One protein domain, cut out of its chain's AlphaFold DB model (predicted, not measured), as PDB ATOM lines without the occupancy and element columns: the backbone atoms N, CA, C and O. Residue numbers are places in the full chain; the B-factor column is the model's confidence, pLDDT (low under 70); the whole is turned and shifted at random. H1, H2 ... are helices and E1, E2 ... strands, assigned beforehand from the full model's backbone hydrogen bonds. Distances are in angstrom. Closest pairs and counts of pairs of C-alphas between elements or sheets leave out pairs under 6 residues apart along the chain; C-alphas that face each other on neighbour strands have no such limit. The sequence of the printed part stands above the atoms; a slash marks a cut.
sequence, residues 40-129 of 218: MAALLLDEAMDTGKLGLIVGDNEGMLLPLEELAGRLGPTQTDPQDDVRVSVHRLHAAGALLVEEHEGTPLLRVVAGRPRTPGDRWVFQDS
ATOM      1  N   MET A  40       9.723 -27.803  19.237       86.56
ATOM      2  CA  MET A  40       9.381 -28.883  18.295       86.56
ATOM      3  C   MET A  40       9.941 -28.624  16.885       86.56
ATOM      4  O   MET A  40      10.458 -29.528  16.241       86.56
ATOM      5  N   ALA A  41       9.931 -27.364  16.445       85.81
ATOM      6  CA  ALA A  41      10.530 -26.936  15.182       85.81
ATOM      7  C   ALA A  41      12.023 -27.298  15.058       85.81
ATOM      8  O   ALA A  41      12.469 -27.674  13.979       85.81
ATOM      9  N   ALA A  42      12.793 -27.235  16.152       88.12
ATOM     10  CA  ALA A  42      14.199 -27.637  16.136       88.12
ATOM     11  C   ALA A  42      14.358 -29.155  15.980       88.12
ATOM     12  O   ALA A  42      15.274 -29.589  15.294       88.12
ATOM     13  N   LEU A  43      13.464 -29.958  16.564       89.31
ATOM     14  CA  LEU A  43      13.487 -31.413  16.386       89.31
ATOM     15  C   LEU A  43      13.159 -31.798  14.939       89.31
ATOM     16  O   LEU A  43      13.909 -32.557  14.334       89.31
ATOM     17  N   LEU A  44      12.113 -31.201  14.361       88.38
ATOM     18  CA  LEU A  44      11.730 -31.427  12.961       88.38
ATOM     19  C   LEU A  44      12.834 -31.004  11.982       88.38
ATOM     20  O   LEU A  44      13.080 -31.673  10.982       88.38
ATOM     21  N   LEU A  45      13.523 -29.898  12.270       88.62
ATOM     22  CA  LEU A  45      14.671 -29.446  11.488       88.62
ATOM     23  C   LEU A  45      15.835 -30.437  11.546       88.62
ATOM     24  O   LEU A  45      16.459 -30.725  10.527       88.62
ATOM     25  N   ASP A  46      16.133 -30.958  12.731       91.00
ATOM     26  CA  ASP A  46      17.215 -31.920  12.922       91.00
ATOM     27  C   ASP A  46      16.915 -33.265  12.240       91.00
ATOM     28  O   ASP A  46      17.815 -33.856  11.642       91.00
ATOM     29  N   GLU A  47      15.651 -33.697  12.251       88.50
ATOM     30  CA  GLU A  47      15.161 -34.861  11.501       88.50
ATOM     31  C   GLU A  47      15.283 -34.645   9.988       88.50
ATOM     32  O   GLU A  47      15.802 -35.500   9.269       88.50
ATOM     33  N   ALA A  48      14.907 -33.459   9.497       86.19
ATOM     34  CA  ALA A  48      15.062 -33.098   8.088       86.19
ATOM     35  C   ALA A  48      16.515 -33.227   7.617       86.19
ATOM     36  O   ALA A  48      16.780 -33.698   6.510       86.19
ATOM     37  N   MET A  49      17.469 -32.832   8.462       86.44
ATOM     38  CA  MET A  49      18.889 -32.878   8.121       86.44
ATOM     39  C   MET A  49      19.433 -34.296   7.960       86.44
ATOM     40  O   MET A  49      20.357 -34.491   7.171       86.44
ATOM     41  N   ASP A  50      18.836 -35.304   8.595       87.25
ATOM     42  CA  ASP A  50      19.261 -36.698   8.402       87.25
ATOM     43  C   ASP A  50      18.947 -37.223   7.003       87.25
ATOM     44  O   ASP A  50      19.590 -38.152   6.516       87.25
ATOM     45  N   THR A  51      18.006 -36.585   6.305       83.50
ATOM     46  CA  THR A  51      17.704 -36.907   4.907       83.50
ATOM     47  C   THR A  51      18.799 -36.436   3.940       83.50
ATOM     48  O   THR A  51      18.764 -36.762   2.749       83.50
ATOM     49  N   GLY A  52      19.761 -35.638   4.421       79.25
ATOM     50  CA  GLY A  52      20.801 -35.014   3.605       79.25
ATOM     51  C   GLY A  52      20.295 -33.862   2.733       79.25
ATOM     52  O   GLY A  52      21.049 -33.343   1.904       79.25
ATOM     53  N   LYS A  53      19.029 -33.455   2.885       78.94
ATOM     54  CA  LYS A  53      18.393 -32.378   2.122       78.94
ATOM     55  C   LYS A  53      17.538 -31.512   3.038       78.94
ATOM     56  O   LYS A  53      16.812 -32.019   3.880       78.94
ATOM     57  N   LEU A  54      17.576 -30.203   2.828       80.06
ATOM     58  CA  LEU A  54      16.729 -29.244   3.530       80.06
ATOM     59  C   LEU A  54      15.771 -28.583   2.554       80.06
ATOM     60  O   LEU A  54      16.202 -28.025   1.547       80.06
ATOM     61  N   GLY A  55      14.476 -28.618   2.853       78.56
ATOM     62  CA  GLY A  55      13.504 -27.817   2.123       78.56
ATOM     63  C   GLY A  55      13.669 -26.341   2.463       78.56
ATOM     64  O   GLY A  55      13.756 -25.988   3.634       78.56
ATOM     65  N   LEU A  56      13.713 -25.477   1.455       72.19
ATOM     66  CA  LEU A  56      13.781 -24.026   1.595       72.19
ATOM     67  C   LEU A  56      12.665 -23.393   0.764       72.19
ATOM     68  O   LEU A  56      12.573 -23.644  -0.436       72.19
ATOM     69  N   ILE A  57      11.851 -22.539   1.374       69.75
ATOM     70  CA  ILE A  57      10.868 -21.740   0.637       69.75
ATOM     71  C   ILE A  57      11.565 -20.481   0.122       69.75
ATOM     72  O   ILE A  57      12.116 -19.692   0.894       69.75
ATOM     73  N   VAL A  58      11.540 -20.306  -1.200       60.88
ATOM     74  CA  VAL A  58      12.033 -19.108  -1.883       60.88
ATOM     75  C   VAL A  58      10.960 -18.623  -2.851       60.88
ATOM     76  O   VAL A  58      10.702 -19.260  -3.869       60.88
ATOM     77  N   GLY A  59      10.368 -17.465  -2.564       58.59
ATOM     78  CA  GLY A  59       9.313 -16.901  -3.402       58.59
ATOM     79  C   GLY A  59       7.986 -17.643  -3.246       58.59
ATOM     80  O   GLY A  59       7.714 -18.257  -2.220       58.59
ATOM     81  N   ASP A  60       7.156 -17.569  -4.281       50.62
ATOM     82  CA  ASP A  60       5.728 -17.792  -4.098       50.62
ATOM     83  C   ASP A  60       5.253 -19.244  -4.098       50.62
ATOM     84  O   ASP A  60       4.082 -19.389  -3.765       50.62
ATOM     85  N   ASN A  61       6.012 -20.302  -4.463       51.94
ATOM     86  CA  ASN A  61       5.341 -21.622  -4.490       51.94
ATOM     87  C   ASN A  61       6.061 -22.981  -4.541       51.94
ATOM     88  O   ASN A  61       5.331 -23.964  -4.581       51.94
ATOM     89  N   GLU A  62       7.381 -23.159  -4.494       54.88
ATOM     90  CA  GLU A  62       7.906 -24.542  -4.409       54.88
ATOM     91  C   GLU A  62       9.089 -24.619  -3.447       54.88
ATOM     92  O   GLU A  62      10.110 -23.959  -3.639       54.88
ATOM     93  N   GLY A  63       8.929 -25.410  -2.381       60.50
ATOM     94  CA  GLY A  63      10.016 -25.731  -1.465       60.50
ATOM     95  C   GLY A  63      11.158 -26.374  -2.248       60.50
ATOM     96  O   GLY A  63      11.034 -27.489  -2.750       60.50
ATOM     97  N   MET A  64      12.275 -25.667  -2.374       68.62
ATOM     98  CA  MET A  64      13.471 -26.188  -3.016       68.62
ATOM     99  C   MET A  64      14.191 -27.098  -2.026       68.62
ATOM    100  O   MET A  64      14.569 -26.657  -0.945       68.62
ATOM    101  N   LEU A  65      14.419 -28.357  -2.397       72.75
ATOM    102  CA  LEU A  65      15.274 -29.253  -1.620       72.75
ATOM    103  C   LEU A  65      16.741 -28.926  -1.904       72.75
ATOM    104  O   LEU A  65      17.246 -29.213  -2.989       72.75
ATOM    105  N   LEU A  66      17.421 -28.346  -0.924       71.31
ATOM    106  CA  LEU A  66      18.840 -28.035  -0.970       71.31
ATOM    107  C   LEU A  66      19.646 -29.196  -0.364       71.31
ATOM    108  O   LEU A  66      19.463 -29.496   0.817       71.31
ATOM    109  N   PRO A  67      20.544 -29.853  -1.119       75.19
ATOM    110  CA  PRO A  67      21.462 -30.836  -0.554       75.19
ATOM    111  C   PRO A  67      22.349 -30.203   0.525       75.19
ATOM    112  O   PRO A  67      22.909 -29.126   0.314       75.19
ATOM    113  N   LEU A  68      22.526 -30.883   1.660       71.94
ATOM    114  CA  LEU A  68      23.381 -30.384   2.745       71.94
ATOM    115  C   LEU A  68      24.833 -30.198   2.305       71.94
ATOM    116  O   LEU A  68      25.479 -29.254   2.739       71.94
ATOM    117  N   GLU A  69      25.329 -31.041   1.401       67.06
ATOM    118  CA  GLU A  69      26.670 -30.907   0.816       67.06
ATOM    119  C   GLU A  69      26.821 -29.609   0.012       67.06
ATOM    120  O   GLU A  69      27.855 -28.944   0.061       67.06
ATOM    121  N   GLU A  70      25.769 -29.214  -0.708       63.75
ATOM    122  CA  GLU A  70      25.751 -27.957  -1.449       63.75
ATOM    123  C   GLU A  70      25.678 -26.764  -0.491       63.75
ATOM    124  O   GLU A  70      26.365 -25.762  -0.695       63.75
ATOM    125  N   LEU A  71      24.889 -26.879   0.581       65.88
ATOM    126  CA  LEU A  71      24.842 -25.875   1.638       65.88
ATOM    127  C   LEU A  71      26.203 -25.737   2.344       65.88
ATOM    128  O   LEU A  71      26.656 -24.613   2.539       65.88
ATOM    129  N   ALA A  72      26.886 -26.847   2.637       62.09
ATOM    130  CA  ALA A  72      28.242 -26.864   3.187       62.09
ATOM    131  C   ALA A  72      29.218 -26.122   2.268       62.09
ATOM    132  O   ALA A  72      29.913 -25.208   2.701       62.09
ATOM    133  N   GLY A  73      29.197 -26.444   0.970       54.06
ATOM    134  CA  GLY A  73      30.034 -25.779  -0.028       54.06
ATOM    135  C   GLY A  73      29.779 -24.271  -0.135       54.06
ATOM    136  O   GLY A  73      30.704 -23.519  -0.425       54.06
ATOM    137  N   ARG A  74      28.548 -23.814   0.134       55.53
ATOM    138  CA  ARG A  74      28.186 -22.385   0.162       55.53
ATOM    139  C   ARG A  74      28.562 -21.688   1.471       55.53
ATOM    140  O   ARG A  74      28.759 -20.475   1.453       55.53
ATOM    141  N   LEU A  75      28.632 -22.422   2.582       53.44
ATOM    142  CA  LEU A  75      29.003 -21.910   3.908       53.44
ATOM    143  C   LEU A  75      30.526 -21.861   4.132       53.44
ATOM    144  O   LEU A  75      30.961 -21.269   5.116       53.44
ATOM    145  N   GLY A  76      31.315 -22.391   3.192       46.78
ATOM    146  CA  GLY A  76      32.778 -22.327   3.187       46.78
ATOM    147  C   GLY A  76      33.444 -23.589   3.758       46.78
ATOM    148  O   GLY A  76      32.772 -24.464   4.304       46.78
ATOM    149  N   PRO A  77      34.775 -23.735   3.605       42.59
ATOM    150  CA  PRO A  77      35.500 -24.904   4.095       42.59
ATOM    151  C   PRO A  77      35.548 -24.908   5.626       42.59
ATOM    152  O   PRO A  77      36.098 -23.995   6.243       42.59
ATOM    153  N   THR A  78      35.014 -25.959   6.240       44.94
ATOM    154  CA  THR A  78      35.066 -26.155   7.689       44.94
ATOM    155  C   THR A  78      36.195 -27.124   8.078       44.94
ATOM    156  O   THR A  78      36.684 -27.898   7.253       44.94
ATOM    157  N   GLN A  79      36.706 -27.018   9.312       41.81
ATOM    158  CA  GLN A  79      37.850 -27.814   9.807       41.81
ATOM    159  C   GLN A  79      37.438 -29.183  10.393       41.81
ATOM    160  O   GLN A  79      38.304 -29.962  10.797       41.81
ATOM    161  N   THR A  80      36.138 -29.473  10.430       51.97
ATOM    162  CA  THR A  80      35.493 -30.658  11.020       51.97
ATOM    163  C   THR A  80      34.629 -31.373   9.974       51.97
ATOM    164  O   THR A  80      34.692 -31.020   8.797       51.97
ATOM    165  N   ASP A  81      33.891 -32.429  10.352       57.22
ATOM    166  CA  ASP A  81      32.949 -33.081   9.431       57.22
ATOM    167  C   ASP A  81      31.985 -32.019   8.852       57.22
ATOM    168  O   ASP A  81      31.256 -31.384   9.623       57.22
ATOM    169  N   PRO A  82      31.976 -31.793   7.523       57.06
ATOM    170  CA  PRO A  82      31.167 -30.747   6.905       57.06
ATOM    171  C   PRO A  82      29.675 -30.853   7.231       57.06
ATOM    172  O   PRO A  82      28.981 -29.838   7.236       57.06
ATOM    173  N   GLN A  83      29.160 -32.056   7.504       59.78
ATOM    174  CA  GLN A  83      27.746 -32.238   7.836       59.78
ATOM    175  C   GLN A  83      27.412 -31.792   9.265       59.78
ATOM    176  O   GLN A  83      26.372 -31.161   9.473       59.78
ATOM    177  N   ASP A  84      28.298 -32.052  10.229       63.19
ATOM    178  CA  ASP A  84      28.104 -31.626  11.620       63.19
ATOM    179  C   ASP A  84      28.186 -30.097  11.753       63.19
ATOM    180  O   ASP A  84      27.374 -29.482  12.449       63.19
ATOM    181  N   ASP A  85      29.090 -29.454  11.009       69.00
ATOM    182  CA  ASP A  85      29.237 -27.994  11.030       69.00
ATOM    183  C   ASP A  85      28.049 -27.263  10.387       69.00
ATOM    184  O   ASP A  85      27.593 -26.226  10.892       69.00
ATOM    185  N   VAL A  86      27.499 -27.804   9.294       72.31
ATOM    186  CA  VAL A  86      26.271 -27.273   8.684       72.31
ATOM    187  C   VAL A  86      25.092 -27.428   9.633       72.31
ATOM    188  O   VAL A  86      24.345 -26.468   9.823       72.31
ATOM    189  N   ARG A  87      24.950 -28.595  10.273       82.50
ATOM    190  CA  ARG A  87      23.881 -28.858  11.242       82.50
ATOM    191  C   ARG A  87      23.890 -27.838  12.374       82.50
ATOM    192  O   ARG A  87      22.872 -27.193  12.635       82.50
ATOM    193  N   VAL A  88      25.045 -27.633  13.006       76.75
ATOM    194  CA  VAL A  88      25.196 -26.651  14.091       76.75
ATOM    195  C   VAL A  88      24.900 -25.234  13.597       76.75
ATOM    196  O   VAL A  88      24.174 -24.492  14.261       76.75
ATOM    197  N   SER A  89      25.398 -24.857  12.418       72.12
ATOM    198  CA  SER A  89      25.175 -23.522  11.845       72.12
ATOM    199  C   SER A  89      23.696 -23.249  11.564       72.12
ATOM    200  O   SER A  89      23.175 -22.193  11.926       72.12
ATOM    201  N   VAL A  90      22.995 -24.215  10.969       76.94
ATOM    202  CA  VAL A  90      21.560 -24.124  10.675       76.94
ATOM    203  C   VAL A  90      20.746 -24.028  11.968       76.94
ATOM    204  O   VAL A  90      19.871 -23.166  12.074       76.94
ATOM    205  N   HIS A  91      21.078 -24.819  12.993       80.81
ATOM    206  CA  HIS A  91      20.416 -24.716  14.296       80.81
ATOM    207  C   HIS A  91      20.659 -23.383  14.994       80.81
ATOM    208  O   HIS A  91      19.717 -22.830  15.560       80.81
ATOM    209  N   ARG A  92      21.874 -22.829  14.919       72.19
ATOM    210  CA  ARG A  92      22.179 -21.494  15.456       72.19
ATOM    211  C   ARG A  92      21.372 -20.404  14.756       72.19
ATOM    212  O   ARG A  92      20.832 -19.524  15.422       72.19
ATOM    213  N   LEU A  93      21.231 -20.475  13.431       71.00
ATOM    214  CA  LEU A  93      20.387 -19.543  12.672       71.00
ATOM    215  C   LEU A  93      18.905 -19.669  13.057       71.00
ATOM    216  O   LEU A  93      18.218 -18.655  13.184       71.00
ATOM    217  N   HIS A  94      18.423 -20.891  13.285       78.44
ATOM    218  CA  HIS A  94      17.069 -21.134  13.780       78.44
ATOM    219  C   HIS A  94      16.873 -20.605  15.214       78.44
ATOM    220  O   HIS A  94      15.910 -19.890  15.476       78.44
ATOM    221  N   ALA A  95      17.808 -20.876  16.129       73.75
ATOM    222  CA  ALA A  95      17.766 -20.394  17.514       73.75
ATOM    223  C   ALA A  95      17.782 -18.859  17.599       73.75
ATOM    224  O   ALA A  95      17.070 -18.267  18.404       73.75
ATOM    225  N   ALA A  96      18.530 -18.203  16.707       66.38
ATOM    226  CA  ALA A  96      18.569 -16.749  16.595       66.38
ATOM    227  C   ALA A  96      17.321 -16.135  15.922       66.38
ATOM    228  O   ALA A  96      17.235 -14.912  15.796       66.38
ATOM    229  N   GLY A  97      16.373 -16.954  15.451       66.50
ATOM    230  CA  GLY A  97      15.170 -16.502  14.746       66.50
ATOM    231  C   GLY A  97      15.430 -15.966  13.334       66.50
ATOM    232  O   GLY A  97      14.574 -15.284  12.777       66.50
ATOM    233  N   ALA A  98      16.603 -16.248  12.756       62.53
ATOM    234  CA  ALA A  98      16.928 -15.905  11.368       62.53
ATOM    235  C   ALA A  98      16.314 -16.903  10.373       62.53
ATOM    236  O   ALA A  98      16.062 -16.564   9.214       62.53
ATOM    237  N   LEU A  99      16.051 -18.125  10.839       72.88
ATOM    238  CA  LEU A  99      15.317 -19.158  10.121       72.88
ATOM    239  C   LEU A  99      14.114 -19.597  10.948       72.88
ATOM    240  O   LEU A  99      14.230 -19.784  12.158       72.88
ATOM    241  N   LEU A 100      12.987 -19.819  10.283       82.69
ATOM    242  CA  LEU A 100      11.842 -20.516  10.858       82.69
ATOM    243  C   LEU A 100      11.557 -21.792  10.086       82.69
ATOM    244  O   LEU A 100      11.820 -21.872   8.888       82.69
ATOM    245  N   VAL A 101      11.006 -22.772  10.790       84.75
ATOM    246  CA  VAL A 101      10.550 -24.035  10.215       84.75
ATOM    247  C   VAL A 101       9.035 -23.964  10.090       84.75
ATOM    248  O   VAL A 101       8.334 -23.780  11.085       84.75
ATOM    249  N   GLU A 102       8.536 -24.101   8.870       83.81
ATOM    250  CA  GLU A 102       7.126 -24.333   8.583       83.81
ATOM    251  C   GLU A 102       6.942 -25.786   8.154       83.81
ATOM    252  O   GLU A 102       7.730 -26.318   7.381       83.81
ATOM    253  N   GLU A 103       5.896 -26.440   8.644       78.75
ATOM    254  CA  GLU A 103       5.535 -27.771   8.168       78.75
ATOM    255  C   GLU A 103       4.570 -27.640   6.987       78.75
ATOM    256  O   GLU A 103       3.510 -27.019   7.099       78.75
ATOM    257  N   HIS A 104       4.929 -28.239   5.854       76.88
ATOM    258  CA  HIS A 104       4.081 -28.312   4.673       76.88
ATOM    259  C   HIS A 104       3.923 -29.767   4.242       76.88
ATOM    260  O   HIS A 104       4.900 -30.418   3.885       76.88
ATOM    261  N   GLU A 105       2.696 -30.289   4.309       76.88
ATOM    262  CA  GLU A 105       2.383 -31.689   3.973       76.88
ATOM    263  C   GLU A 105       3.286 -32.713   4.698       76.88
ATOM    264  O   GLU A 105       3.692 -33.723   4.126       76.88
ATOM    265  N   GLY A 106       3.630 -32.444   5.964       74.25
ATOM    266  CA  GLY A 106       4.530 -33.290   6.758       74.25
ATOM    267  C   GLY A 106       6.018 -33.127   6.428       74.25
ATOM    268  O   GLY A 106       6.841 -33.859   6.965       74.25
ATOM    269  N   THR A 107       6.379 -32.178   5.558       76.88
ATOM    270  CA  THR A 107       7.773 -31.841   5.250       76.88
ATOM    271  C   THR A 107       8.166 -30.538   5.950       76.88
ATOM    272  O   THR A 107       7.522 -29.510   5.717       76.88
ATOM    273  N   PRO A 108       9.221 -30.531   6.779       82.00
ATOM    274  CA  PRO A 108       9.758 -29.303   7.351       82.00
ATOM    275  C   PRO A 108      10.454 -28.473   6.267       82.00
ATOM    276  O   PRO A 108      11.402 -28.913   5.611       82.00
ATOM    277  N   LEU A 109       9.976 -27.248   6.088       83.69
ATOM    278  CA  LEU A 109      10.502 -26.263   5.160       83.69
ATOM    279  C   LEU A 109      11.067 -25.071   5.929       83.69
ATOM    280  O   LEU A 109      10.416 -24.486   6.792       83.69
ATOM    281  N   LEU A 110      12.287 -24.682   5.585       80.44
ATOM    282  CA  LEU A 110      12.939 -23.502   6.120       80.44
ATOM    283  C   LEU A 110      12.447 -22.244   5.410       80.44
ATOM    284  O   LEU A 110      12.364 -22.191   4.180       80.44
ATOM    285  N   ARG A 111      12.205 -21.196   6.192       76.75
ATOM    286  CA  ARG A 111      11.954 -19.838   5.710       76.75
ATOM    287  C   ARG A 111      12.961 -18.878   6.292       76.75
ATOM    288  O   ARG A 111      13.203 -18.869   7.499       76.75
ATOM    289  N   VAL A 112      13.502 -18.028   5.430       71.88
ATOM    290  CA  VAL A 112      14.395 -16.954   5.858       71.88
ATOM    291  C   VAL A 112      13.564 -15.802   6.400       71.88
ATOM    292  O   VAL A 112      12.720 -15.235   5.698       71.88
ATOM    293  N   VAL A 113      13.813 -15.446   7.656       68.62
ATOM    294  CA  VAL A 113      13.149 -14.324   8.313       68.62
ATOM    295  C   VAL A 113      13.792 -13.021   7.855       68.62
ATOM    296  O   VAL A 113      14.989 -12.801   8.021       68.62
ATOM    297  N   ALA A 114      12.977 -12.130   7.297       61.97
ATOM    298  CA  ALA A 114      13.368 -10.756   7.011       61.97
ATOM    299  C   ALA A 114      13.121  -9.839   8.218       61.97
ATOM    300  O   ALA A 114      13.904  -8.925   8.452       61.97
ATOM    301  N   GLY A 115      12.074 -10.079   9.011       61.16
ATOM    302  CA  GLY A 115      11.783  -9.304  10.216       61.16
ATOM    303  C   GLY A 115      10.946 -10.072  11.236       61.16
ATOM    304  O   GLY A 115       9.994 -10.766  10.872       61.16
ATOM    305  N   ARG A 116      11.290  -9.934  12.522       62.47
ATOM    306  CA  ARG A 116      10.581 -10.591  13.631       62.47
ATOM    307  C   ARG A 116       9.387  -9.766  14.148       62.47
ATOM    308  O   ARG A 116       9.434  -8.531  14.097       62.47
ATOM    309  N   PRO A 117       8.356 -10.425  14.707       64.06
ATOM    310  CA  PRO A 117       7.313  -9.781  15.500       64.06
ATOM    311  C   PRO A 117       7.925  -8.953  16.635       64.06
ATOM    312  O   PRO A 117       8.803  -9.440  17.348       64.06
ATOM    313  N   ARG A 118       7.472  -7.708  16.829       60.28
ATOM    314  CA  ARG A 118       7.967  -6.834  17.915       60.28
ATOM    315  C   ARG A 118       7.042  -6.842  19.123       60.28
ATOM    316  O   ARG A 118       7.478  -6.605  20.245       60.28
ATOM    317  N   THR A 119       5.765  -7.102  18.886       57.97
ATOM    318  CA  THR A 119       4.717  -7.185  19.896       57.97
ATOM    319  C   THR A 119       3.867  -8.438  19.687       57.97
ATOM    320  O   THR A 119       3.777  -8.946  18.564       57.97
ATOM    321  N   PRO A 120       3.235  -8.973  20.747       55.97
ATOM    322  CA  PRO A 120       2.300 -10.082  20.604       55.97
ATOM    323  C   PRO A 120       1.195  -9.746  19.591       55.97
ATOM    324  O   PRO A 120       0.454  -8.782  19.775       55.97
ATOM    325  N   GLY A 121       1.083 -10.551  18.533       61.94
ATOM    326  CA  GLY A 121       0.134 -10.341  17.434       61.94
ATOM    327  C   GLY A 121       0.749  -9.764  16.156       61.94
ATOM    328  O   GLY A 121       0.106  -9.833  15.107       61.94
ATOM    329  N   ASP A 122       1.989  -9.268  16.207       63.78
ATOM    330  CA  ASP A 122       2.735  -8.932  14.995       63.78
ATOM    331  C   ASP A 122       3.041 -10.195  14.181       63.78
ATOM    332  O   ASP A 122       3.232 -11.291  14.715       63.78
ATOM    333  N   ARG A 123       3.093 -10.034  12.859       72.75
ATOM    334  CA  ARG A 123       3.417 -11.124  11.937       72.75
ATOM    335  C   ARG A 123       4.922 -11.225  11.734       72.75
ATOM    336  O   ARG A 123       5.623 -10.214  11.723       72.75
ATOM    337  N   TRP A 124       5.389 -12.447  11.508       71.88
ATOM    338  CA  TRP A 124       6.703 -12.674  10.921       71.88
ATOM    339  C   TRP A 124       6.723 -12.128   9.496       71.88
ATOM    340  O   TRP A 124       5.758 -12.295   8.747       71.88
ATOM    341  N   VAL A 125       7.815 -11.460   9.139       68.00
ATOM    342  CA  VAL A 125       8.083 -10.999   7.780       68.00
ATOM    343  C   VAL A 125       9.172 -11.889   7.211       68.00
ATOM    344  O   VAL A 125      10.243 -12.018   7.803       68.00
ATOM    345  N   PHE A 126       8.907 -12.496   6.064       70.44
ATOM    346  CA  PHE A 126       9.815 -13.437   5.419       70.44
ATOM    347  C   PHE A 126      10.453 -12.798   4.190       70.44
ATOM    348  O   PHE A 126       9.880 -11.886   3.603       70.44
ATOM    349  N   GLN A 127      11.649 -13.246   3.807       62.12
ATOM    350  CA  GLN A 127      12.409 -12.672   2.685       62.12
ATOM    351  C   GLN A 127      11.649 -12.706   1.349       62.12
ATOM    352  O   GLN A 127      11.863 -11.869   0.476       62.12
ATOM    353  N   ASP A 128      10.770 -13.680   1.182       61.59
ATOM    354  CA  ASP A 128       9.925 -13.881   0.014       61.59
ATOM    355  C   ASP A 128       8.609 -13.091   0.056       61.59
ATOM    356  O   ASP A 128       7.931 -13.009  -0.962       61.59
ATOM    357  N   SER A 129       8.251 -12.480   1.190       65.06
ATOM    358  CA  SER A 129       6.968 -11.797   1.343       65.06
ATOM    359  C   SER A 129       7.007 -10.359   0.794       65.06
ATOM    360  O   SER A 129       8.048  -9.698   0.869       65.06
TER     361      SER A 129
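What this domain is: This is residues 40 to 129 of the 218 residues of an uncharacterized protein of Streptomyces canus (UniProt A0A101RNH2). A strongly twisted sheet of four strands has H1 packed along one face, two layers in all, while H3 runs beside H1 on that face and H2 crosses residues 82 to 86 of H3. Beyond E4, residues 116 to 129 make a loop that folds back, residues 125 to 126 pairing with 113 to 115. The printed part has 90 residues, with H1 E1 E2 H2 H3 E3 E4 in order and mixed class; the sheet, E2 E1 E4 E3, is mixed. It is compact, radius of gyration of the C-alphas 13.4 A, yet elongated, spanning 41 by 25 by 23 A.

How they stand to each other: Inner strands E1, residues 53 to 57, and E4, residues 107 to 115, are parallel, with N 110 and O 55 2.8 A apart. Edge strand E2, residues 63 to 67, makes an antiparallel hairpin with E1 (N 54 to O 66, 2.8 A). Edge strand E3, residues 99 to 104, makes one with E4 (N 102 to O 109, 2.8 A). H1, residues 40 to 50, is on the sheet at a height of 8.5 A, over E1 and only just over E4 and E3, 3 C-alphas each. H3, residues 82 to 95, touches H1 at a shallow tilt of 17 degrees, opposite ways; the closest C-alphas, Ala 42 and His 91, are 7.1 A apart. H3 stands up from the sheet at 50 degrees. H2, residues 68 to 75, only grazes the sheet and touches H3, about perpendicular at 74 degrees, closest C-alphas Ala 72 and Val 86, 5.9 A. E2, H2, H3 and E3 form a split strand-helix-strand unit, its same-way strands separated by E1 and E4, with a right-handed crossover. Every O i to N i+4 pair is within hydrogen-bond range in H2 and H3, 6 of 7 in H1.

Where its parts are: H1 spans 16.0 A from C-alpha 40 at (9.381, -28.883, 18.295), H3 20.0 A, and E4 23.4 A to C-alpha 115 at (11.783, -9.304, 10.216).

The domain as a whole: The farthest C-alphas, Gln 79 and Gly 121, are 42.3 A apart. The printed part has no cut and no long link. Mean pLDDT of the printed part is 70.1; 42 residues are under 70, among them 69 to 85.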